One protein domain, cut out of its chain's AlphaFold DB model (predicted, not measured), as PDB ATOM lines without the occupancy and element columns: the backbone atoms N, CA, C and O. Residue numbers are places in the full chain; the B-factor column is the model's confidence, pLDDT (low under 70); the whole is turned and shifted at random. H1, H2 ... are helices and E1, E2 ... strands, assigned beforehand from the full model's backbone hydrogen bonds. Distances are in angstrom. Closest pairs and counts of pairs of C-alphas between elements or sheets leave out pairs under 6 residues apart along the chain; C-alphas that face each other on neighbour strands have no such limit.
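This is residues 192 to 244 of the 246 residues of the protein "N-acetyltransferase domain-containing protein" of Steinernema glaseri (UniProt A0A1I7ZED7). A long helix, H1, sticks out with residues 192 to 200 from a small body of three short helices, H2, H3 and H4, and a two-stranded hairpin, E1 and E2. H3 and H4 lie side by side, and E2 leads straight into H4. The printed part has 53 residues, in the order H1, H2, H3, E1, E2, H4; it is mostly helix, with a sheet E1 - E2, antiparallel. It is only just compact, close to loose, with a radius of gyration of the C-alphas of 11.7 A and spans of 32 by 23 by 19 A.

H1, residues 192 to 205, is close to but not clearly touching H3, residues 214 to 220: their closest C-alphas, Leu 201 and Leu 220, are 7.2 A apart, at a shallow tilt of 17 degrees, opposite ways. H2, residues 208 to 211, and H3 only just touch, only at the corner, with 3 pairs of C-alphas within 8 A, the closest Val 210 and Leu 216 at 6.0 A. E1, residues 226 to 228, and E2, residues 234 to 236, form an antiparallel hairpin at 158 degrees, with N 227 and O 235 within hydrogen-bond range at 2.9 A. H3 touches H4, residues 237 to 242, at a shallow tilt of 16 degrees, opposite ways; the closest C-alphas, Thr 214 and Leu 241, are 5.7 A apart. H1 is apart from H4 and both strands. Every O i to N i+4 pair is within hydrogen-bond range in H1, H3 and H4; H2 is too short for one.

H1 runs 19.8 A from C-alpha 192 at (94.049, 72.543, 124.651), H3 10.0 A and H4 8.7 A, to C-alpha 242 at (101.260, 105.068, 125.707).

The C-alphas farthest apart, Gly 192 and Ser 231, are 33.4 A apart. The printed part has no cut, and its links are tight. Mean pLDDT of the printed part is 84.4; residues 192 to 193 are under 70.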
ATOM      1  N   GLY A 192      93.943  72.157 126.062       59.16
ATOM      2  CA  GLY A 192      94.049  72.543 124.651       59.16
ATOM      3  C   GLY A 192      93.516  73.940 124.281       59.16
ATOM      4  O   GLY A 192      94.031  74.545 123.350       59.16
ATOM      5  N   GLU A 193      92.532  74.496 124.992       64.44
ATOM      6  CA  GLU A 193      92.036  75.867 124.772       64.44
ATOM      7  C   GLU A 193      92.997  76.925 125.322       64.44
ATOM      8  O   GLU A 193      93.189  77.964 124.687       64.44
ATOM      9  N   LEU A 194      93.655  76.651 126.455       74.88
ATOM     10  CA  LEU A 194      94.689  77.541 126.987       74.88
ATOM     11  C   LEU A 194      95.915  77.551 126.068       74.88
ATOM     12  O   LEU A 194      96.441  78.616 125.761       74.88
ATOM     13  N   GLU A 195      96.339  76.381 125.586       74.94
ATOM     14  CA  GLU A 195      97.443  76.257 124.632       74.94
ATOM     15  C   GLU A 195      97.128  76.970 123.308       74.94
ATOM     16  O   GLU A 195      97.947  77.749 122.817       74.94
ATOM     17  N   ALA A 196      95.912  76.805 122.779       80.06
ATOM     18  CA  ALA A 196      95.461  77.528 121.593       80.06
ATOM     19  C   ALA A 196      95.405  79.049 121.818       80.06
ATOM     20  O   ALA A 196      95.803  79.812 120.940       80.06
ATOM     21  N   THR A 197      94.954  79.495 122.994       85.12
ATOM     22  CA  THR A 197      94.891  80.921 123.346       85.12
ATOM     23  C   THR A 197      96.286  81.522 123.481       85.12
ATOM     24  O   THR A 197      96.541  82.593 122.935       85.12
ATOM     25  N   LEU A 198      97.212  80.832 124.153       85.19
ATOM     26  CA  LEU A 198      98.603  81.272 124.286       85.19
ATOM     27  C   LEU A 198      99.289  81.353 122.922       85.19
ATOM     28  O   LEU A 198      99.896  82.375 122.613       85.19
ATOM     29  N   HIS A 199      99.124  80.331 122.082       85.19
ATOM     30  CA  HIS A 199      99.685  80.316 120.733       85.19
ATOM     31  C   HIS A 199      99.082  81.430 119.858       85.19
ATOM     32  O   HIS A 199      99.805  82.125 119.144       85.19
ATOM     33  N   TYR A 200      97.769  81.666 119.947       89.25
ATOM     34  CA  TYR A 200      97.114  82.780 119.260       89.25
ATOM     35  C   TYR A 200      97.667  84.139 119.713       89.25
ATOM     36  O   TYR A 200      98.003  84.976 118.873       89.25
ATOM     37  N   LEU A 201      97.785  84.366 121.025       90.00
ATOM     38  CA  LEU A 201      98.310  85.618 121.574       90.00
ATOM     39  C   LEU A 201      99.770  85.838 121.168       90.00
ATOM     40  O   LEU A 201     100.110  86.939 120.739       90.00
ATOM     41  N   GLU A 202     100.608  84.803 121.230       88.69
ATOM     42  CA  GLU A 202     102.005  84.861 120.797       88.69
ATOM     43  C   GLU A 202     102.115  85.255 119.320       88.69
ATOM     44  O   GLU A 202     102.821  86.204 118.982       88.69
ATOM     45  N   GLN A 203     101.349  84.608 118.436       89.19
ATOM     46  CA  GLN A 203     101.355  84.945 117.012       89.19
ATOM     47  C   GLN A 203     100.881  86.377 116.758       89.19
ATOM     48  O   GLN A 203     101.516  87.104 115.996       89.19
ATOM     49  N   ARG A 204      99.781  86.805 117.391       91.06
ATOM     50  CA  ARG A 204      99.178  88.129 117.163       91.06
ATOM     51  C   ARG A 204     100.042  89.262 117.703       91.06
ATOM     52  O   ARG A 204     100.212  90.258 117.009       91.06
ATOM     53  N   LEU A 205     100.622  89.114 118.894       88.69
ATOM     54  CA  LEU A 205     101.474  90.136 119.521       88.69
ATOM     55  C   LEU A 205     102.834  90.312 118.815       88.69
ATOM     56  O   LEU A 205     103.548  91.288 119.075       88.69
ATOM     57  N   LEU A 206     103.185  89.407 117.897       85.75
ATOM     58  CA  LEU A 206     104.340  89.535 117.008       85.75
ATOM     59  C   LEU A 206     104.017  90.248 115.682       85.75
ATOM     60  O   LEU A 206     104.943  90.708 115.015       85.75
ATOM     61  N   GLN A 207     102.742  90.393 115.296       88.12
ATOM     62  CA  GLN A 207     102.369  91.046 114.033       88.12
ATOM     63  C   GLN A 207     102.497  92.574 114.123       88.12
ATOM     64  O   GLN A 207     102.061  93.206 115.087       88.12
ATOM     65  N   GLN A 208     103.097  93.195 113.105       86.25
ATOM     66  CA  GLN A 208     103.398  94.631 113.101       86.25
ATOM     67  C   GLN A 208     102.143  95.524 113.103       86.25
ATOM     68  O   GLN A 208     102.158  96.597 113.707       86.25
ATOM     69  N   ASP A 209     101.062  95.084 112.458       88.00
ATOM     70  CA  ASP A 209      99.762  95.766 112.421       88.00
ATOM     71  C   ASP A 209      99.085  95.780 113.799       88.00
ATOM     72  O   ASP A 209      98.490  96.786 114.182       88.00
ATOM     73  N   VAL A 210      99.235  94.705 114.578       86.69
ATOM     74  CA  VAL A 210      98.777  94.638 115.972       86.69
ATOM     75  C   VAL A 210      99.666  95.502 116.861       86.69
ATOM     76  O   VAL A 210      99.159  96.330 117.612       86.69
ATOM     77  N   ARG A 211     100.994  95.370 116.741       83.00
ATOM     78  CA  ARG A 211     101.961  96.108 117.574       83.00
ATOM     79  C   ARG A 211     101.900  97.622 117.394       83.00
ATOM     80  O   ARG A 211     102.317  98.332 118.295       83.00
ATOM     81  N   SER A 212     101.393  98.105 116.264       84.94
ATOM     82  CA  SER A 212     101.239  99.540 115.980       84.94
ATOM     83  C   SER A 212      99.817 100.056 116.236       84.94
ATOM     84  O   SER A 212      99.530 101.207 115.928       84.94
ATOM     85  N   ASN A 213      98.905  99.226 116.760       87.75
ATOM     86  CA  ASN A 213      97.498  99.581 116.940       87.75
ATOM     87  C   ASN A 213      97.081  99.485 118.414       87.75
ATOM     88  O   ASN A 213      96.821  98.406 118.952       87.75
ATOM     89  N   THR A 214      96.950 100.649 119.048       86.69
ATOM     90  CA  THR A 214      96.592 100.790 120.465       86.69
ATOM     91  C   THR A 214      95.252 100.138 120.812       86.69
ATOM     92  O   THR A 214      95.122  99.530 121.873       86.69
ATOM     93  N   ALA A 215      94.253 100.216 119.924       85.88
ATOM     94  CA  ALA A 215      92.945  99.613 120.171       85.88
ATOM     95  C   ALA A 215      93.036  98.081 120.195       85.88
ATOM     96  O   ALA A 215      92.512  97.451 121.112       85.88
ATOM     97  N   LEU A 216      93.759  97.483 119.243       86.94
ATOM     98  CA  LEU A 216      93.958  96.033 119.196       86.94
ATOM     99  C   LEU A 216      94.784  95.538 120.388       86.94
ATOM    100  O   LEU A 216      94.377  94.586 121.053       86.94
ATOM    101  N   LEU A 217      95.889  96.205 120.727       87.50
ATOM    102  CA  LEU A 217      96.705  95.825 121.885       87.50
ATOM    103  C   LEU A 217      95.938  95.919 123.204       87.50
ATOM    104  O   LEU A 217      96.060  95.030 124.043       87.50
ATOM    105  N   SER A 218      95.096  96.941 123.371       87.94
ATOM    106  CA  SER A 218      94.272  97.086 124.576       87.94
ATOM    107  C   SER A 218      93.321  95.899 124.785       87.94
ATOM    108  O   SER A 218      93.078  95.509 125.927       87.94
ATOM    109  N   THR A 219      92.833  95.290 123.694       89.38
ATOM    110  CA  THR A 219      91.968  94.096 123.750       89.38
ATOM    111  C   THR A 219      92.720  92.786 123.994       89.38
ATOM    112  O   THR A 219      92.119  91.835 124.482       89.38
ATOM    113  N   LEU A 220      94.013  92.719 123.657       89.12
ATOM    114  CA  LEU A 220      94.821  91.496 123.768       89.12
ATOM    115  C   LEU A 220      95.620  91.413 125.076       89.12
ATOM    116  O   LEU A 220      95.972  90.316 125.503       89.12
ATOM    117  N   LEU A 221      95.918  92.548 125.713       88.75
ATOM    118  CA  LEU A 221      96.639  92.600 126.984       88.75
ATOM    119  C   LEU A 221      95.662  92.604 128.168       88.75
ATOM    120  O   LEU A 221      94.741  93.420 128.214       88.75
ATOM    121  N   ALA A 222      95.891  91.738 129.154       87.56
ATOM    122  CA  ALA A 222      95.134  91.732 130.408       87.56
ATOM    123  C   ALA A 222      95.392  93.006 131.236       87.56
ATOM    124  O   ALA A 222      96.443  93.632 131.113       87.56
ATOM    125  N   ASP A 223      94.450  93.403 132.093       85.25
ATOM    126  CA  ASP A 223      94.573  94.642 132.881       85.25
ATOM    127  C   ASP A 223      95.724  94.605 133.897       85.25
ATOM    128  O   ASP A 223      96.302  95.643 134.219       85.25
ATOM    129  N   ASP A 224      96.106  93.412 134.346       84.81
ATOM    130  CA  ASP A 224      97.260  93.156 135.206       84.81
ATOM    131  C   ASP A 224      98.539  92.793 134.426       84.81
ATOM    132  O   ASP A 224      99.526  92.364 135.030       84.81
ATOM    133  N   PHE A 225      98.555  92.993 133.101       88.81
ATOM    134  CA  PHE A 225      99.722  92.727 132.262       88.81
ATOM    135  C   PHE A 225     100.971  93.455 132.776       88.81
ATOM    136  O   PHE A 225     100.958  94.659 133.064       88.81
ATOM    137  N   MET A 226     102.069  92.703 132.834       87.88
ATOM    138  CA  MET A 226     103.394  93.182 133.194       87.88
ATOM    139  C   MET A 226     104.450  92.426 132.384       87.88
ATOM    140  O   MET A 226     104.500  91.197 132.416       87.88
ATOM    141  N   GLU A 227     105.335  93.161 131.721       83.25
ATOM    142  CA  GLU A 227     106.494  92.629 131.006       83.25
ATOM    143  C   GLU A 227     107.781  93.157 131.638       83.25
ATOM    144  O   GLU A 227     107.890  94.342 131.945       83.25
ATOM    145  N   ILE A 228     108.772  92.287 131.835       82.19
ATOM    146  CA  ILE A 228     110.084  92.674 132.356       82.19
ATOM    147  C   ILE A 228     111.084  92.566 131.212       82.19
ATOM    148  O   ILE A 228     111.404  91.470 130.754       82.19
ATOM    149  N   GLY A 229     111.581  93.713 130.751       75.44
ATOM    150  CA  GLY A 229     112.595  93.759 129.703       75.44
ATOM    151  C   GLY A 229     113.937  93.200 130.181       75.44
ATOM    152  O   GLY A 229     114.205  93.111 131.379       75.44
ATOM    153  N   ALA A 230     114.839  92.903 129.243       74.69
ATOM    154  CA  ALA A 230     116.173  92.366 129.543       74.69
ATOM    155  C   ALA A 230     117.029  93.264 130.469       74.69
ATOM    156  O   ALA A 230     117.968  92.787 131.098       74.69
ATOM    157  N   SER A 231     116.697  94.554 130.583       83.50
ATOM    158  CA  SER A 231     117.319  95.507 131.513       83.50
ATOM    159  C   SER A 231     116.739  95.476 132.937       83.50
ATOM    160  O   SER A 231     117.166  96.256 133.784       83.50
ATOM    161  N   GLY A 232     115.743  94.625 133.205       78.00
ATOM    162  CA  GLY A 232     115.018  94.559 134.476       78.00
ATOM    163  C   GLY A 232     113.918  95.614 134.634       78.00
ATOM    164  O   GLY A 232     113.254  95.655 135.668       78.00
ATOM    165  N   LYS A 233     113.698  96.467 133.625       86.44
ATOM    166  CA  LYS A 233     112.607  97.446 133.637       86.44
ATOM    167  C   LYS A 233     111.267  96.745 133.408       86.44
ATOM    168  O   LYS A 233     111.108  96.047 132.407       86.44
ATOM    169  N   ALA A 234     110.321  96.968 134.316       85.44
ATOM    170  CA  ALA A 234     108.945  96.513 134.173       85.44
ATOM    171  C   ALA A 234     108.117  97.514 133.351       85.44
ATOM    172  O   ALA A 234     108.278  98.726 133.505       85.44
ATOM    173  N   TRP A 235     107.241  96.990 132.499       85.06
ATOM    174  CA  TRP A 235     106.267  97.723 131.698       85.06
ATOM    175  C   TRP A 235     104.886  97.146 131.971       85.06
ATOM    176  O   TRP A 235     104.691  95.935 131.880       85.06
ATOM    177  N   HIS A 236     103.930  98.003 132.297       90.56
ATOM    178  CA  HIS A 236     102.533  97.636 132.478       90.56
ATOM    179  C   HIS A 236     101.716  97.982 131.229       90.56
ATOM    180  O   HIS A 236     102.174  98.724 130.359       90.56
ATOM    181  N   LYS A 237     100.478  97.479 131.140       89.25
ATOM    182  CA  LYS A 237      99.575  97.726 129.996       89.25
ATOM    183  C   LYS A 237      99.510  99.209 129.605       89.25
ATOM    184  O   LYS A 237      99.624  99.539 128.429       89.25
ATOM    185  N   ALA A 238      99.392 100.105 130.585       87.62
ATOM    186  CA  ALA A 238      99.357 101.549 130.348       87.62
ATOM    187  C   ALA A 238     100.659 102.097 129.730       87.62
ATOM    188  O   ALA A 238     100.609 102.956 128.847       87.62
ATOM    189  N   ASP A 239     101.818 101.579 130.147       88.38
ATOM    190  CA  ASP A 239     103.123 101.989 129.618       88.38
ATOM    191  C   ASP A 239     103.294 101.538 128.162       88.38
ATOM    192  O   ASP A 239     103.793 102.288 127.327       88.38
ATOM    193  N   VAL A 240     102.829 100.327 127.833       84.56
ATOM    194  CA  VAL A 240     102.878  99.799 126.462       84.56
ATOM    195  C   VAL A 240     101.978 100.617 125.539       84.56
ATOM    196  O   VAL A 240     102.437 101.090 124.502       84.56
ATOM    197  N   LEU A 241     100.722 100.846 125.932       86.31
ATOM    198  CA  LEU A 241      99.748 101.567 125.104       86.31
ATOM    199  C   LEU A 241     100.124 103.038 124.873       86.31
ATOM    200  O   LEU A 241      99.808 103.582 123.820       86.31
ATOM    201  N   SER A 242     100.803 103.674 125.830       85.38
ATOM    202  CA  SER A 242     101.260 105.068 125.707       85.38
ATOM    203  C   SER A 242     102.571 105.230 124.933       85.38
ATOM    204  O   SER A 242     102.904 106.341 124.527       85.38
ATOM    205  N   SER A 243     103.313 104.140 124.714       79.88
ATOM    206  CA  SER A 243     104.594 104.151 123.995       79.88
ATOM    207  C   SER A 243     104.468 104.052 122.470       79.88
ATOM    208  O   SER A 243     105.468 104.191 121.762       79.88
ATOM    209  N   LEU A 244     103.258 103.809 121.957       75.81
ATOM    210  CA  LEU A 244     103.011 103.660 120.526       75.81
ATOM    211  C   LEU A 244     102.881 105.026 119.843       75.81
ATOM    212  O   LEU A 244     102.231 105.919 120.392       75.81
TER     213      LEU A 244